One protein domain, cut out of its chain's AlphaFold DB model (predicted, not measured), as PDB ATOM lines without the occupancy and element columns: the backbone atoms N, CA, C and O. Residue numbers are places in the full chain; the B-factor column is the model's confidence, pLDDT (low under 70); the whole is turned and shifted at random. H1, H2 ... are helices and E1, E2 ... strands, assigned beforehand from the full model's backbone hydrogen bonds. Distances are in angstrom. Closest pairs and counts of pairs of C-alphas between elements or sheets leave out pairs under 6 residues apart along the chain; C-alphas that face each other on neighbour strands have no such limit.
ATOM      1  N   SER A  11     102.101 107.437  67.543       88.50
ATOM      2  CA  SER A  11     101.258 107.641  68.723       88.50
ATOM      3  C   SER A  11     101.910 108.650  69.655       88.50
ATOM      4  O   SER A  11     103.140 108.710  69.742       88.50
ATOM      5  N   LEU A  12     101.107 109.416  70.385       88.50
ATOM      6  CA  LEU A  12     101.625 110.303  71.417       88.50
ATOM      7  C   LEU A  12     101.797 109.520  72.723       88.50
ATOM      8  O   LEU A  12     100.872 108.883  73.221       88.50
ATOM      9  N   VAL A  13     102.988 109.577  73.298       90.06
ATOM     10  CA  VAL A  13     103.355 108.840  74.507       90.06
ATOM     11  C   VAL A  13     103.911 109.812  75.541       90.06
ATOM     12  O   VAL A  13     104.730 110.665  75.203       90.06
ATOM     13  N   SER A  14     103.524 109.694  76.812       89.88
ATOM     14  CA  SER A  14     104.148 110.506  77.865       89.88
ATOM     15  C   SER A  14     105.641 110.215  78.012       89.88
ATOM     16  O   SER A  14     106.098 109.087  77.818       89.88
ATOM     17  N   THR A  15     106.433 111.208  78.428       88.56
ATOM     18  CA  THR A  15     107.861 110.981  78.710       88.56
ATOM     19  C   THR A  15     108.071 109.907  79.776       88.56
ATOM     20  O   THR A  15     109.020 109.132  79.660       88.56
ATOM     21  N   ASN A  16     107.197 109.815  80.784       90.38
ATOM     22  CA  ASN A  16     107.306 108.792  81.823       90.38
ATOM     23  C   ASN A  16     107.130 107.379  81.257       90.38
ATOM     24  O   ASN A  16     107.929 106.500  81.586       90.38
ATOM     25  N   PHE A  17     106.155 107.175  80.365       91.25
ATOM     26  CA  PHE A  17     105.977 105.891  79.694       91.25
ATOM     27  C   PHE A  17     107.127 105.614  78.711       91.25
ATOM     28  O   PHE A  17     107.746 104.553  78.770       91.25
ATOM     29  N   PHE A  18     107.508 106.597  77.887       90.44
ATOM     30  CA  PHE A  18     108.605 106.463  76.920       90.44
ATOM     31  C   PHE A  18     109.947 106.109  77.575       90.44
ATOM     32  O   PHE A  18     110.701 105.285  77.065       90.44
ATOM     33  N   GLN A  19     110.261 106.735  78.712       89.81
ATOM     34  CA  GLN A  19     111.486 106.484  79.477       89.81
ATOM     35  C   GLN A  19     111.369 105.276  80.418       89.81
ATOM     36  O   GLN A  19     112.298 105.029  81.185       89.81
ATOM     37  N   ARG A  20     110.251 104.530  80.384       89.50
ATOM     38  CA  ARG A  20     109.962 103.378  81.257       89.50
ATOM     39  C   ARG A  20     110.063 103.690  82.756       89.50
ATOM     40  O   ARG A  20     110.436 102.831  83.549       89.50
ATOM     41  N   LYS A  21     109.726 104.918  83.161       90.44
ATOM     42  CA  LYS A  21     109.720 105.333  84.577       90.44
ATOM     43  C   LYS A  21     108.547 104.738  85.356       90.44
ATOM     44  O   LYS A  21     108.644 104.567  86.565       90.44
ATOM     45  N   ALA A  22     107.450 104.443  84.665       90.38
ATOM     46  CA  ALA A  22     106.261 103.812  85.217       90.38
ATOM     47  C   ALA A  22     105.549 102.988  84.127       90.38
ATOM     48  O   ALA A  22     105.704 103.297  82.940       90.38
ATOM     49  N   PRO A  23     104.787 101.944  84.509       90.75
ATOM     50  CA  PRO A  23     104.051 101.120  83.556       90.75
ATOM     51  C   PRO A  23     102.920 101.909  82.893       90.75
ATOM     52  O   PRO A  23     102.446 102.905  83.447       90.75
ATOM     53  N   LEU A  24     102.475 101.428  81.728       92.88
ATOM     54  CA  LEU A  24     101.259 101.899  81.067       92.88
ATOM     55  C   LEU A  24     100.072 101.814  82.034       92.88
ATOM     56  O   LEU A  24      99.890 100.794  82.697       92.88
ATOM     57  N   LEU A  25      99.263 102.871  82.079       93.12
ATOM     58  CA  LEU A  25      97.997 102.882  82.806       93.12
ATOM     59  C   LEU A  25      96.833 103.224  81.887       93.12
ATOM     60  O   LEU A  25      95.829 102.527  81.933       93.12
ATOM     61  N   TRP A  26      96.955 104.265  81.064       93.25
ATOM     62  CA  TRP A  26      95.852 104.766  80.245       93.25
ATOM     63  C   TRP A  26      96.196 104.745  78.765       93.25
ATOM     64  O   TRP A  26      97.299 105.128  78.365       93.25
ATOM     65  N   ALA A  27      95.225 104.309  77.969       93.44
ATOM     66  CA  ALA A  27      95.274 104.295  76.520       93.44
ATOM     67  C   ALA A  27      93.934 104.795  75.979       93.44
ATOM     68  O   ALA A  27      92.905 104.168  76.223       93.44
ATOM     69  N   TRP A  28      93.944 105.891  75.227       91.94
ATOM     70  CA  TRP A  28      92.749 106.349  74.519       91.94
ATOM     71  C   TRP A  28      93.073 106.724  73.083       91.94
ATOM     72  O   TRP A  28      94.234 106.969  72.732       91.94
ATOM     73  N   ARG A  29      92.032 106.743  72.251       89.06
ATOM     74  CA  ARG A  29      92.127 107.078  70.837       89.06
ATOM     75  C   ARG A  29      91.215 108.245  70.497       89.06
ATOM     76  O   ARG A  29      89.992 108.118  70.501       89.06
ATOM     77  N   GLU A  30      91.824 109.369  70.162       75.25
ATOM     78  CA  GLU A  30      91.147 110.585  69.718       75.25
ATOM     79  C   GLU A  30      91.376 110.829  68.225       75.25
ATOM     80  O   GLU A  30      92.115 110.096  67.568       75.25
ATOM     81  N   ALA A  31      90.715 111.844  67.670       74.00
ATOM     82  CA  ALA A  31      90.968 112.241  66.291       74.00
ATOM     83  C   ALA A  31      92.452 112.639  66.129       74.00
ATOM     84  O   ALA A  31      92.957 113.395  66.963       74.00
ATOM     85  N   PRO A  32      93.152 112.152  65.088       69.12
ATOM     86  CA  PRO A  32      94.526 112.551  64.804       69.12
ATOM     87  C   PRO A  32      94.703 114.070  64.770       69.12
ATOM     88  O   PRO A  32      93.947 114.775  64.103       69.12
ATOM     89  N   ALA A  33      95.732 114.577  65.449       61.81
ATOM     90  CA  ALA A  33      96.076 116.000  65.429       61.81
ATOM     91  C   ALA A  33      96.997 116.369  64.251       61.81
ATOM     92  O   ALA A  33      97.122 117.542  63.900       61.81
ATOM     93  N   LEU A  34      97.671 115.377  63.656       62.06
ATOM     94  CA  LEU A  34      98.628 115.525  62.557       62.06
ATOM     95  C   LEU A  34      98.446 114.399  61.533       62.06
ATOM     96  O   LEU A  34      98.037 113.300  61.882       62.06
ATOM     97  N   THR A  35      98.888 114.633  60.298       59.78
ATOM     98  CA  THR A  35      98.887 113.671  59.177       59.78
ATOM     99  C   THR A  35      99.439 112.277  59.528       59.78
ATOM    100  O   THR A  35      98.979 111.276  58.998       59.78
ATOM    101  N   ASN A  36     100.437 112.193  60.416       68.94
ATOM    102  CA  ASN A  36     101.073 110.924  60.802       68.94
ATOM    103  C   ASN A  36     100.637 110.412  62.180       68.94
ATOM    104  O   ASN A  36     101.182 109.411  62.644       68.94
ATOM    105  N   ASP A  37      99.716 111.100  62.842       74.69
ATOM    106  CA  ASP A  37      99.208 110.736  64.157       74.69
ATOM    107  C   ASP A  37      98.157 109.622  64.023       74.69
ATOM    108  O   ASP A  37      97.229 109.722  63.231       74.69
ATOM    109  N   SER A  38      98.298 108.542  64.785       79.19
ATOM    110  CA  SER A  38      97.346 107.425  64.800       79.19
ATOM    111  C   SER A  38      96.089 107.713  65.626       79.19
ATOM    112  O   SER A  38      95.148 106.906  65.654       79.19
ATOM    113  N   GLY A  39      96.094 108.842  66.343       83.81
ATOM    114  CA  GLY A  39      95.094 109.212  67.336       83.81
ATOM    115  C   GLY A  39      95.330 108.559  68.697       83.81
ATOM    116  O   GLY A  39      94.688 108.934  69.674       83.81
ATOM    117  N   TRP A  40      96.254 107.598  68.798       91.75
ATOM    118  CA  TRP A  40      96.540 106.923  70.058       91.75
ATOM    119  C   TRP A  40      97.358 107.791  71.004       91.75
ATOM    120  O   TRP A  40      98.325 108.460  70.614       91.75
ATOM    121  N   ARG A  41      96.976 107.725  72.276       91.94
ATOM    122  CA  ARG A  41      97.624 108.379  73.405       91.94
ATOM    123  C   ARG A  41      97.902 107.349  74.483       91.94
ATOM    124  O   ARG A  41      97.005 106.594  74.849       91.94
ATOM    125  N   PHE A  42      99.126 107.328  75.000       92.81
ATOM    126  CA  PHE A  42      99.527 106.382  76.040       92.81
ATOM    127  C   PHE A  42     100.192 107.094  77.209       92.81
ATOM    128  O   PHE A  42     101.217 107.770  77.045       92.81
ATOM    129  N   LEU A  43      99.626 106.902  78.398       91.94
ATOM    130  CA  LEU A  43     100.115 107.480  79.642       91.94
ATOM    131  C   LEU A  43     100.477 106.394  80.646       91.94
ATOM    132  O   LEU A  43      99.811 105.367  80.772       91.94
ATOM    133  N   SER A  44     101.535 106.659  81.395       92.75
ATOM    134  CA  SER A  44     101.956 105.832  82.511       92.75
ATOM    135  C   SER A  44     101.175 106.144  83.782       92.75
ATOM    136  O   SER A  44     100.607 107.221  83.944       92.75
ATOM    137  N   GLN A  45     101.245 105.236  84.751       91.12
ATOM    138  CA  GLN A  45     100.665 105.432  86.079       91.12
ATOM    139  C   GLN A  45     101.251 106.632  86.851       91.12
ATOM    140  O   GLN A  45     100.613 107.138  87.771       91.12
ATOM    141  N   ALA A  46     102.461 107.084  86.511       88.50
ATOM    142  CA  ALA A  46     103.094 108.235  87.158       88.50
ATOM    143  C   ALA A  46     102.688 109.579  86.531       88.50
ATOM    144  O   ALA A  46     103.125 110.630  87.007       88.50
ATOM    145  N   ASP A  47     101.899 109.564  85.454       86.19
ATOM    146  CA  ASP A  47     101.444 110.790  84.816       86.19
ATOM    147  C   ASP A  47     100.313 111.452  85.606       86.19
ATOM    148  O   ASP A  47      99.402 110.815  86.123       86.19
ATOM    149  N   THR A  48     100.391 112.774  85.704       76.62
ATOM    150  CA  THR A  48      99.437 113.637  86.395       76.62
ATOM    151  C   THR A  48      99.008 114.749  85.450       76.62
ATOM    152  O   THR A  48      99.715 115.081  84.498       76.62
ATOM    153  N   THR A  49      97.900 115.425  85.746       66.56
ATOM    154  CA  THR A  49      97.485 116.629  85.003       66.56
ATOM    155  C   THR A  49      98.590 117.689  84.916       66.56
ATOM    156  O   THR A  49      98.602 118.483  83.984       66.56
ATOM    157  N   THR A  50      99.533 117.705  85.864       57.16
ATOM    158  CA  THR A  50     100.691 118.607  85.873       57.16
ATOM    159  C   THR A  50     101.814 118.128  84.947       57.16
ATOM    160  O   THR A  50     102.404 118.951  84.253       57.16
ATOM    161  N   SER A  51     102.084 116.816  84.865       54.62
ATOM    162  CA  SER A  51     103.095 116.269  83.938       54.62
ATOM    163  C   SER A  51     102.654 116.312  82.469       54.62
ATOM    164  O   SER A  51     103.497 116.230  81.581       54.62
ATOM    165  N   LEU A  52     101.354 116.494  82.214       60.84
ATOM    166  CA  LEU A  52     100.767 116.642  80.876       60.84
ATOM    167  C   LEU A  52     100.694 118.099  80.383       60.84
ATOM    168  O   LEU A  52     100.544 118.323  79.186       60.84
ATOM    169  N   LYS A  53     100.824 119.094  81.274       52.47
ATOM    170  CA  LYS A  53     100.728 120.536  80.950       52.47
ATOM    171  C   LYS A  53     102.007 121.146  80.358       52.47
ATOM    172  O   LYS A  53     101.978 122.283  79.896       52.47
ATOM    173  N   HIS A  54     103.119 120.412  80.340       41.34
ATOM    174  CA  HIS A  54     104.390 120.869  79.776       41.34
ATOM    175  C   HIS A  54     104.885 119.879  78.722       41.34
ATOM    176  O   HIS A  54     105.074 118.721  79.063       41.34
ATOM    177  N   SER A  55     105.060 120.350  77.477       49.38
ATOM    178  CA  SER A  55     105.915 119.911  76.340       49.38
ATOM    179  C   SER A  55     106.716 118.580  76.379       49.38
ATOM    180  O   SER A  55     107.774 118.475  75.761       49.38
ATOM    181  N   GLN A  56     106.241 117.535  77.051       62.94
ATOM    182  CA  GLN A  56     106.989 116.307  77.341       62.94
ATOM    183  C   GLN A  56     106.292 115.046  76.821       62.94
ATOM    184  O   GLN A  56     106.631 113.937  77.225       62.94
ATOM    185  N   ALA A  57     105.329 115.168  75.918       74.75
ATOM    186  CA  ALA A  57     104.817 114.014  75.192       74.75
ATOM    187  C   ALA A  57     105.640 113.799  73.910       74.75
ATOM    188  O   ALA A  57     106.074 114.760  73.274       74.75
ATOM    189  N   LYS A  58     105.909 112.544  73.549       82.69
ATOM    190  CA  LYS A  58     106.690 112.170  72.368       82.69
ATOM    191  C   LYS A  58     105.807 111.486  71.345       82.69
ATOM    192  O   LYS A  58     105.073 110.569  71.692       82.69
ATOM    193  N   LEU A  59     105.938 111.892  70.089       84.31
ATOM    194  CA  LEU A  59     105.411 111.132  68.963       84.31
ATOM    195  C   LEU A  59     106.373 109.989  68.651       84.31
ATOM    196  O   LEU A  59     107.566 110.221  68.450       84.31
ATOM    197  N   VAL A  60     105.866 108.763  68.649       82.62
ATOM    198  CA  VAL A  60     106.671 107.547  68.476       82.62
ATOM    199  C   VAL A  60     105.969 106.555  67.570       82.62
ATOM    200  O   VAL A  60     104.742 106.509  67.551       82.62
ATOM    201  N   SER A  61     106.733 105.760  66.823       78.81
ATOM    202  CA  SER A  61     106.148 104.794  65.895       78.81
ATOM    203  C   SER A  61     105.431 103.655  66.618       78.81
ATOM    204  O   SER A  61     105.728 103.362  67.778       78.81
ATOM    205  N   TYR A  62     104.521 102.970  65.927       72.31
ATOM    206  CA  TYR A  62     103.886 101.759  66.449       72.31
ATOM    207  C   TYR A  62     104.899 100.735  66.975       72.31
ATOM    208  O   TYR A  62     104.738 100.211  68.073       72.31
ATOM    209  N   GLU A  63     105.982 100.485  66.237       72.19
ATOM    210  CA  GLU A  63     107.027  99.541  66.640       72.19
ATOM    211  C   GLU A  63     107.695  99.981  67.946       72.19
ATOM    212  O   GLU A  63     107.989  99.153  68.808       72.19
ATOM    213  N   GLN A  64     107.901 101.291  68.125       80.75
ATOM    214  CA  GLN A  64     108.442 101.845  69.364       80.75
ATOM    215  C   GLN A  64     107.454 101.702  70.526       80.75
ATOM    216  O   GLN A  64     107.870 101.353  71.628       80.75
ATOM    217  N   VAL A  65     106.159 101.920  70.289       82.44
ATOM    218  CA  VAL A  65     105.105 101.705  71.293       82.44
ATOM    219  C   VAL A  65     105.037 100.236  71.709       82.44
ATOM    220  O   VAL A  65     105.034  99.941  72.902       82.44
ATOM    221  N   LEU A  66     105.056  99.306  70.751       73.94
ATOM    222  CA  LEU A  66     105.060  97.871  71.039       73.94
ATOM    223  C   LEU A  66     106.317  97.420  71.775       73.94
ATOM    224  O   LEU A  66     106.251  96.528  72.619       73.94
ATOM    225  N   ALA A  67     107.465  98.028  71.472       74.25
ATOM    226  CA  ALA A  67     108.685  97.762  72.215       74.25
ATOM    227  C   ALA A  67     108.547  98.184  73.688       74.25
ATOM    228  O   ALA A  67     109.150  97.547  74.553       74.25
ATOM    229  N   LEU A  68     107.776  99.241  73.987       81.62
ATOM    230  CA  LEU A  68     107.477  99.675  75.357       81.62
ATOM    231  C   LEU A  68     106.489  98.730  76.051       81.62
ATOM    232  O   LEU A  68     106.813  98.242  77.133       81.62
ATOM    233  N   GLU A  69     105.333  98.467  75.431       82.25
ATOM    234  CA  GLU A  69     104.285  97.576  75.947       82.25
ATOM    235  C   GLU A  69     103.632  96.763  74.807       82.25
ATOM    236  O   GLU A  69     102.793  97.290  74.067       82.25
ATOM    237  N   PRO A  70     103.972  95.466  74.664       77.69
ATOM    238  CA  PRO A  70     103.433  94.609  73.609       77.69
ATOM    239  C   PRO A  70     101.912  94.429  73.645       77.69
ATOM    240  O   PRO A  70     101.308  94.199  72.596       77.69
ATOM    241  N   ALA A  71     101.268  94.544  74.814       77.62
ATOM    242  CA  ALA A  71      99.821  94.372  74.929       77.62
ATOM    243  C   ALA A  71      99.029  95.396  74.098       77.62
ATOM    244  O   ALA A  71      97.888  95.121  73.721       77.62
ATOM    245  N   ILE A  72      99.627  96.548  73.767       81.50
ATOM    246  CA  ILE A  72      99.002  97.585  72.934       81.50
ATOM    247  C   ILE A  72      98.609  97.045  71.550       81.50
ATOM    248  O   ILE A  72      97.606  97.485  70.988       81.50
ATOM    249  N   ALA A  73      99.318  96.038  71.028       72.06
ATOM    250  CA  ALA A  73      98.974  95.394  69.760       72.06
ATOM    251  C   ALA A  73      97.516  94.902  69.725       72.06
ATOM    252  O   ALA A  73      96.871  94.944  68.680       72.06
ATOM    253  N   PHE A  74      96.972  94.479  70.872       71.88
ATOM    254  CA  PHE A  74      95.607  93.961  70.977       71.88
ATOM    255  C   PHE A  74      94.528  95.034  70.909       71.88
ATOM    256  O   PHE A  74      93.374  94.705  70.631       71.88
ATOM    257  N   ILE A  75      94.893  96.288  71.171       82.06
ATOM    258  CA  ILE A  75      93.953  97.403  71.180       82.06
ATOM    259  C   ILE A  75      94.176  98.379  70.032       82.06
ATOM    260  O   ILE A  75      93.280  99.153  69.747       82.06
ATOM    261  N   TYR A  76      95.305  98.332  69.325       79.75
ATOM    262  CA  TYR A  76      95.673  99.369  68.353       79.75
ATOM    263  C   TYR A  76      94.655  99.567  67.213       79.75
ATOM    264  O   TYR A  76      94.540 100.658  66.654       79.75
ATOM    265  N   ARG A  77      93.886  98.521  66.879       76.50
ATOM    266  CA  ARG A  77      92.807  98.574  65.880       76.50
ATOM    267  C   ARG A  77      91.481  99.111  66.420       76.50
ATOM    268  O   ARG A  77      90.553  99.258  65.641       76.50
ATOM    269  N   TYR A  78      91.352  99.404  67.712       85.44
ATOM    270  CA  TYR A  78      90.084  99.887  68.253       85.44
ATOM    271  C   TYR A  78      89.635 101.208  67.614       85.44
ATOM    272  O   TYR A  78      90.490 102.024  67.244       85.44
ATOM    273  N   PRO A  79      88.314 101.435  67.486       83.19
ATOM    274  CA  PRO A  79      87.779 102.641  66.864       83.19
ATOM    275  C   PRO A  79      88.178 103.930  67.594       83.19
ATOM    276  O   PRO A  79      88.605 103.914  68.751       83.19
ATOM    277  N   LEU A  80      88.000 105.066  66.916       79.31
ATOM    278  CA  LEU A  80      88.062 106.381  67.561       79.31
ATOM    279  C   LEU A  80      87.042 106.453  68.709       79.31
ATOM    280  O   LEU A  80      85.955 105.886  68.613       79.31
ATOM    281  N   GLY A  81      87.402 107.153  69.784       79.25
ATOM    282  CA  GLY A  81      86.621 107.197  71.022       79.25
ATOM    283  C   GLY A  81      86.942 106.065  71.999       79.25
ATOM    284  O   GLY A  81      86.332 105.997  73.060       79.25
ATOM    285  N   ALA A  82      87.893 105.181  71.678       87.94
ATOM    286  CA  ALA A  82      88.362 104.176  72.622       87.94
ATOM    287  C   ALA A  82      88.982 104.840  73.855       87.94
ATOM    288  O   ALA A  82      89.841 105.705  73.706       87.94
ATOM    289  N   ASP A  83      88.591 104.394  75.046       90.81
ATOM    290  CA  ASP A  83      89.126 104.853  76.328       90.81
ATOM    291  C   ASP A  83      89.294 103.657  77.275       90.81
ATOM    292  O   ASP A  83      88.331 102.965  77.629       90.81
ATOM    293  N   MET A  84      90.544 103.348  77.619       94.25
ATOM    294  CA  MET A  84      90.920 102.093  78.257       94.25
ATOM    295  C   MET A  84      91.973 102.286  79.343       94.25
ATOM    296  O   MET A  84      92.892 103.101  79.227       94.25
ATOM    297  N   GLN A  85      91.904 101.434  80.365       93.81
ATOM    298  CA  GLN A  85      92.978 101.263  81.335       93.81
ATOM    299  C   GLN A  85      93.698  99.933  81.130       93.81
ATOM    300  O   GLN A  85      93.073  98.912  80.840       93.81
ATOM    301  N   PHE A  86      95.010  99.920  81.342       91.06
ATOM    302  CA  PHE A  86      95.804  98.702  81.385       91.06
ATOM    303  C   PHE A  86      95.885  98.174  82.821       91.06
ATOM    304  O   PHE A  86      96.509  98.774  83.697       91.06
ATOM    305  N   SER A  87      95.231  97.042  83.079       83.81
ATOM    306  CA  SER A  87      95.184  96.418  84.399       83.81
ATOM    307  C   SER A  87      96.319  95.410  84.566       83.81
ATOM    308  O   SER A  87      96.318  94.335  83.965       83.81
ATOM    309  N   THR A  88      97.271  95.733  85.444       75.75
ATOM    310  CA  THR A  88      98.372  94.838  85.854       75.75
ATOM    311  C   THR A  88      98.040  94.001  87.094       75.75
ATOM    312  O   THR A  88      98.808  93.121  87.470       75.75
ATOM    313  N   LYS A  89      96.882  94.241  87.732       71.56
ATOM    314  CA  LYS A  89      96.444  93.546  88.960       71.56
ATOM    315  C   LYS A  89      95.984  92.103  88.720       71.56
ATOM    316  O   LYS A  89      95.721  91.374  89.670       71.56
ATOM    317  N   THR A  90      95.861  91.702  87.461       60.91
ATOM    318  CA  THR A  90      95.385  90.385  87.028       60.91
ATOM    319  C   THR A  90      96.437  89.701  86.168       60.91
ATOM    320  O   THR A  90      97.174  90.373  85.449       60.91
ATOM    321  N   THR A  91      96.474  88.369  86.181       61.34
ATOM    322  CA  THR A  91      97.396  87.585  85.351       61.34
ATOM    323  C   THR A  91      96.608  86.774  84.312       61.34
ATOM    324  O   THR A  91      95.785  85.950  84.711       61.34
ATOM    325  N   PRO A  92      96.835  86.970  82.999       69.19
ATOM    326  CA  PRO A  92      97.724  87.966  82.393       69.19
ATOM    327  C   PRO A  92      97.164  89.406  82.484       69.19
ATOM    328  O   PRO A  92      95.941  89.582  82.594       69.19
ATOM    329  N   PRO A  93      98.034  90.435  82.410       75.88
ATOM    330  CA  PRO A  93      97.606  91.822  82.261       75.88
ATOM    331  C   PRO A  93      96.706  91.998  81.037       75.88
ATOM    332  O   PRO A  93      96.900  91.338  80.012       75.88
ATOM    333  N   HIS A  94      95.707  92.867  81.141       81.94
ATOM    334  CA  HIS A  94      94.773  93.125  80.048       81.94
ATOM    335  C   HIS A  94      94.203  94.538  80.114       81.94
ATOM    336  O   HIS A  94      94.242  95.196  81.153       81.94
ATOM    337  N   PHE A  95      93.646  94.988  78.993       87.88
ATOM    338  CA  PHE A  95      92.903  96.237  78.935       87.88
ATOM    339  C   PHE A  95      91.470  96.057  79.433       87.88
ATOM    340  O   PHE A  95      90.828  95.031  79.182       87.88
ATOM    341  N   VAL A  96      90.973  97.079  80.115       88.00
ATOM    342  CA  VAL A  96      89.574  97.239  80.507       88.00
ATOM    343  C   VAL A  96      89.072  98.592  80.020       88.00
ATOM    344  O   VAL A  96      89.862  99.528  79.901       88.00
ATOM    345  N   TYR A  97      87.780  98.708  79.738       88.75
ATOM    346  CA  TYR A  97      87.169  99.999  79.432       88.75
ATOM    347  C   TYR A  97      87.226 100.904  80.661       88.75
ATOM    348  O   TYR A  97      87.002 100.448  81.785       88.75
ATOM    349  N   ASN A  98      87.573 102.173  80.456       88.50
ATOM    350  CA  ASN A  98      87.857 103.103  81.546       88.50
ATOM    351  C   ASN A  98      86.641 103.383  82.448       88.50
ATOM    352  O   ASN A  98      86.785 103.537  83.658       88.50
ATOM    353  N   ASP A  99      85.449 103.411  81.863       84.06
ATOM    354  CA  ASP A  99      84.188 103.765  82.517       84.06
ATOM    355  C   ASP A  99      83.515 102.596  83.262       84.06
ATOM    356  O   ASP A  99      82.849 102.786  84.277       84.06
ATOM    357  N   SER A 100      83.685 101.379  82.753       87.25
ATOM    358  CA  SER A 100      82.930 100.187  83.148       87.25
ATOM    359  C   SER A 100      83.807  99.105  83.767       87.25
ATOM    360  O   SER A 100      83.289  98.176  84.385       87.25
ATOM    361  N   TYR A 101      85.132  99.210  83.613       88.12
ATOM    362  CA  TYR A 101      86.122  98.203  84.005       88.12
ATOM    363  C   TYR A 101      85.886  96.814  83.391       88.12
ATOM    364  O   TYR A 101      86.517  95.830  83.789       88.12
ATOM    365  N   GLU A 102      85.007  96.718  82.395       91.00
ATOM    366  CA  GLU A 102      84.790  95.492  81.649       91.00
ATOM    367  C   GLU A 102      85.985  95.214  80.747       91.00
ATOM    368  O   GLU A 102      86.618  96.116  80.198       91.00
ATOM    369  N   ARG A 103      86.294  93.931  80.578       87.88
ATOM    370  CA  ARG A 103      87.452  93.502  79.805       87.88
ATOM    371  C   ARG A 103      87.309  93.867  78.328       87.88
ATOM    372  O   ARG A 103      86.333  93.501  77.675       87.88
ATOM    373  N   VAL A 104      88.353  94.487  77.791       88.19
ATOM    374  CA  VAL A 104      88.508  94.768  76.363       88.19
ATOM    375  C   VAL A 104      88.907  93.478  75.647       88.19
ATOM    376  O   VAL A 104      89.822  92.762  76.072       88.19
ATOM    377  N   ARG A 105      88.218  93.163  74.545       84.56
ATOM    378  CA  ARG A 105      88.566  92.015  73.698       84.56
ATOM    379  C   ARG A 105      89.700  92.387  72.737       84.56
ATOM    380  O   ARG A 105      89.613  93.435  72.111       84.56
ATOM    381  N   PRO A 106      90.734  91.558  72.564       74.31
ATOM    382  CA  PRO A 106      91.733  91.789  71.527       74.31
ATOM    383  C   PRO A 106      91.122  91.847  70.122       74.31
ATOM    384  O   PRO A 106      90.253  91.035  69.811       74.31
ATOM    385  N   ILE A 107      91.620  92.750  69.273       73.31
ATOM    386  CA  ILE A 107      91.255  92.842  67.849       73.31
ATOM    387  C   ILE A 107      92.534  92.678  67.014       73.31
ATOM    388  O   ILE A 107      93.194  93.671  66.697       73.31
ATOM    389  N   PRO A 108      92.950  91.434  66.709       56.41
ATOM    390  CA  PRO A 108      94.205  91.194  66.002       56.41
ATOM    391  C   PRO A 108      94.134  91.600  64.522       56.41
ATOM    392  O   PRO A 108      95.107  92.147  63.990       56.41
ATOM    393  N   ALA A 109      92.985  91.418  63.864       61.25
ATOM    394  CA  ALA A 109      92.745  91.869  62.499       61.25
ATOM    395  C   ALA A 109      91.422  92.636  62.359       61.25
ATOM    396  O   ALA A 109      90.528  92.553  63.196       61.25
ATOM    397  N   ASN A 110      91.281  93.369  61.250       63.50
ATOM    398  CA  ASN A 110      90.058  94.115  60.932       63.50
ATOM    399  C   ASN A 110      88.820  93.209  60.797       63.50
ATOM    400  O   ASN A 110      87.709  93.684  60.956       63.50
ATOM    401  N   ALA A 111      88.990  91.917  60.507       67.56
ATOM    402  CA  ALA A 111      87.878  90.966  60.458       67.56
ATOM    403  C   ALA A 111      87.371  90.554  61.855       67.56
ATOM    404  O   ALA A 111      86.297  89.968  61.961       67.56
ATOM    405  N   ASP A 112      88.122  90.866  62.916       72.62
ATOM    406  CA  ASP A 112      87.874  90.375  64.274       72.62
ATOM    407  C   ASP A 112      87.152  91.394  65.165       72.62
ATOM    408  O   ASP A 112      87.086  91.203  66.383       72.62
ATOM    409  N   TYR A 113      86.616  92.488  64.605       81.06
ATOM    410  CA  TYR A 113      85.807  93.413  65.400       81.06
ATOM    411  C   TYR A 113      84.641  92.648  66.039       81.06
ATOM    412  O   TYR A 113      83.862  92.007  65.325       81.06
ATOM    413  N   PRO A 114      84.464  92.716  67.372       85.62
ATOM    414  CA  PRO A 114      83.419  91.981  68.067       85.62
ATOM    415  C   PRO A 114      82.089  92.737  67.946       85.62
ATOM    416  O   PRO A 114      81.469  93.106  68.935       85.62
ATOM    417  N   ILE A 115      81.643  92.969  66.712       85.38
ATOM    418  CA  ILE A 115      80.476  93.794  66.385       85.38
ATOM    419  C   ILE A 115      79.171  93.267  66.961       85.38
ATOM    420  O   ILE A 115      78.237  94.042  67.100       85.38
ATOM    421  N   GLU A 116      79.105  91.980  67.309       87.31
ATOM    422  CA  GLU A 116      77.952  91.368  67.968       87.31
ATOM    423  C   GLU A 116      78.052  91.366  69.500       87.31
ATOM    424  O   GLU A 116      77.058  91.105  70.176       87.31
ATOM    425  N   ASP A 117      79.220  91.691  70.059       89.75
ATOM    426  CA  ASP A 117      79.431  91.723  71.502       89.75
ATOM    427  C   ASP A 117      78.710  92.929  72.133       89.75
ATOM    428  O   ASP A 117      78.913  94.069  71.707       89.75
ATOM    429  N   PRO A 118      77.862  92.714  73.153       91.81
ATOM    430  CA  PRO A 118      77.055  93.782  73.737       91.81
ATOM    431  C   PRO A 118      77.896  94.839  74.464       91.81
ATOM    432  O   PRO A 118      77.495  96.002  74.494       91.81
ATOM    433  N   VAL A 119      79.058  94.466  75.015       91.06
ATOM    434  CA  VAL A 119      79.972  95.415  75.663       91.06
ATOM    435  C   VAL A 119      80.594  96.317  74.599       91.06
ATOM    436  O   VAL A 119      80.519  97.536  74.707       91.06
ATOM    437  N   PHE A 120      81.114  95.737  73.516       90.19
ATOM    438  CA  PHE A 120      81.658  96.500  72.393       90.19
ATOM    439  C   PHE A 120      80.606  97.402  71.727       90.19
ATOM    440  O   PHE A 120      80.881  98.574  71.483       90.19
ATOM    441  N   LYS A 121      79.381  96.906  71.497       90.75
ATOM    442  CA  LYS A 121      78.259  97.702  70.957       90.75
ATOM    443  C   LYS A 121      77.942  98.924  71.806       90.75
ATOM    444  O   LYS A 121      77.657  99.983  71.260       90.75
ATOM    445  N   ARG A 122      77.959  98.770  73.132       88.94
ATOM    446  CA  ARG A 122      77.677  99.868  74.061       88.94
ATOM    447  C   ARG A 122      78.748 100.955  73.992       88.94
ATOM    448  O   ARG A 122      78.397 102.127  74.034       88.94
ATOM    449  N   HIS A 123      80.015 100.563  73.858       85.19
ATOM    450  CA  HIS A 123      81.147 101.493  73.786       85.19
ATOM    451  C   HIS A 123      81.325 102.133  72.407       85.19
ATOM    452  O   HIS A 123      81.746 103.280  72.313       85.19
ATOM    453  N   PHE A 124      80.957 101.430  71.330       84.56
ATOM    454  CA  PHE A 124      81.133 101.902  69.952       84.56
ATOM    455  C   PHE A 124      79.860 101.758  69.095       84.56
ATOM    456  O   PHE A 124      79.902 101.143  68.024       84.56
ATOM    457  N   PRO A 125      78.714 102.329  69.510       79.62
ATOM    458  CA  PRO A 125      77.437 102.130  68.820       79.62
ATOM    459  C   PRO A 125      77.466 102.656  67.381       79.62
ATOM    460  O   PRO A 125      77.016 101.966  66.467       79.62
ATOM    461  N   SER A 126      78.072 103.826  67.159       74.62
ATOM    462  CA  SER A 126      78.212 104.425  65.826       74.62
ATOM    463  C   SER A 126      79.090 103.582  64.901       74.62
ATOM    464  O   SER A 126      78.770 103.427  63.726       74.62
ATOM    465  N   PHE A 127      80.165 102.992  65.436       75.56
ATOM    466  CA  PHE A 127      81.042 102.098  64.677       75.56
ATOM    467  C   PHE A 127      80.317 100.812  64.278       75.56
ATOM    468  O   PHE A 127      80.440 100.354  63.148       75.56
ATOM    469  N   VAL A 128      79.543 100.212  65.186       77.31
ATOM    470  CA  VAL A 128      78.790  98.992  64.860       77.31
ATOM    471  C   VAL A 128      77.713  99.279  63.816       77.31
ATOM    472  O   VAL A 128      77.543  98.492  62.885       77.31
ATOM    473  N   GLN A 129      77.020 100.415  63.937       69.12
ATOM    474  CA  GLN A 129      76.007 100.828  62.972       69.12
ATOM    475  C   GLN A 129      76.595 101.007  61.566       69.12
ATOM    476  O   GLN A 129      75.995 100.531  60.602       69.12
ATOM    477  N   SER A 130      77.764 101.645  61.438       64.50
ATOM    478  CA  SER A 130      78.430 101.796  60.140       64.50
ATOM    479  C   SER A 130      78.968 100.465  59.610       64.50
ATOM    480  O   SER A 130      78.771 100.151  58.440       64.50
ATOM    481  N   TYR A 131      79.559  99.632  60.472       65.56
ATOM    482  CA  TYR A 131      80.117  98.335  60.083       65.56
ATOM    483  C   TYR A 131      79.054  97.359  59.548       65.56
ATOM    484  O   TYR A 131      79.302  96.614  58.602       65.56
ATOM    485  N   GLN A 132      77.849  97.342  60.126       59.28
ATOM    486  CA  GLN A 132      76.768  96.445  59.689       59.28
ATOM    487  C   GLN A 132      76.136  96.848  58.343       59.28
ATOM    488  O   GLN A 132      75.531  95.994  57.688       59.28
ATOM    489  N   GLY A 133      76.288  98.108  57.922       48.44
ATOM    490  CA  GLY A 133      75.818  98.605  56.625       48.44
ATOM    491  C   GLY A 133      76.633  98.106  55.428       48.44
ATOM    492  O   GLY A 133      76.149  98.175  54.303       48.44
ATOM    493  N   ASP A 134      77.825  97.551  55.669       44.31
ATOM    494  CA  ASP A 134      78.854  97.351  54.648       44.31
ATOM    495  C   ASP A 134      79.397  95.907  54.645       44.31
ATOM    496  O   ASP A 134      80.564  95.617  54.909       44.31
TER     497      ASP A 134
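What this domain is: This is residues 11 to 134 of the 278 residues of the protein "DUF2185 domain-containing protein" of Aerococcus urinae (strain ACS-120-V-Col10a) (UniProt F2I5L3). A single strongly twisted sheet of six strands makes the main body, with the short helices H1 and H2 over one face and H3 grazing it. Two more short helices, H4 and H5, are set off from the sheet at one end of the longest axis, reached by the long link of residues 98 to 117. The printed part has 124 residues with five named helices and six named strands, in the order E1 H1 E2 E3 E4 H2 H3 E5 E6 H4 H5. The sheet is mixed, in the order E4 E1 E3 E2 E5 E6, and the class is mixed, helices and strands. The whole is compact, with a radius of gyration of the C-alphas of 14.6 A and spans of 42 by 37 by 25 A.

Where its parts are: E1, residues 11 to 14, begins at C-alpha 11 (101.258, 107.641, 68.723). H1 is residues 15 to 18, and E2, residues 24 to 29, is 14.7 A long. E3, residues 37 to 44, is 19.2 A long and bends by 51 degrees at residue 40. E4, residues 57 to 61, is 13.2 A long. H2 is residues 62 to 68 and H3 is residues 70 to 74. E5, residues 83 to 87, is 13.2 A long; E6 is residues 94 to 97. H4 is residues 118 to 123, and H5, residues 125 to 132, is 10.8 A long and ends at C-alpha 132 (76.768, 96.445, 59.689).

How they stand to each other: E4 is an edge strand, antiparallel to E1, with N 13 and O 58 at 2.8 A. E1 and E3 are parallel, with N 42 and O 12 at 2.9 A. E2 and E3 form a hairpin, with N 43 and O 26 at 2.9 A. E2 and E5 are antiparallel, with N 27 and O 84 at 2.9 A. E5 and the other edge strand, E6, form a hairpin, with N 85 and O 96 at 2.8 A. H1 and H2 are on the same face of the sheet. H1 has a height over the sheet of 5.4 A and is only just over E3, with 3 of its 4 C-alphas on that strand; the closest C-alphas of the two, Phe 17 and Ser 44, are 4.9 A apart. The closest C-alphas of H2 and E1, Tyr 62 and Ser 11, are 6.8 A apart. H3 only grazes the sheet, with residues 71 to 74. H2 and H3 touch only at the corner by their link, and only just, with 3 pairs of C-alphas within 8 A, the closest being Leu 66 and Ile 72 at 6.4 A. H4 is only just not on the sheet, with 4 pairs of C-alphas within 10 A; H5 is not on it. H4 and H5 are close but not clearly touching, the C-alphas of Lys 121 and Val 128 being 6.3 A apart, at a steep tilt of 61 degrees, opposite ways. Every O i to N i+4 pair is within hydrogen-bond range in H2, H4 and H5; H3 has 0 of 1 and 2 of 2 O i to N i+3 pairs, and H1 is too short for an i+4 pair.

The domain as a whole: The two C-alphas farthest apart, those of Lys 21 and Gly 133, are 44.5 A apart. The printed part has no cut. The links E3 to E4 and E6 to H4 are long. The mean pLDDT of the printed part is 79.3, and residues 32 to 36, 49 to 56, 90 to 92, 108 to 111 and 129 to 134 are under 70.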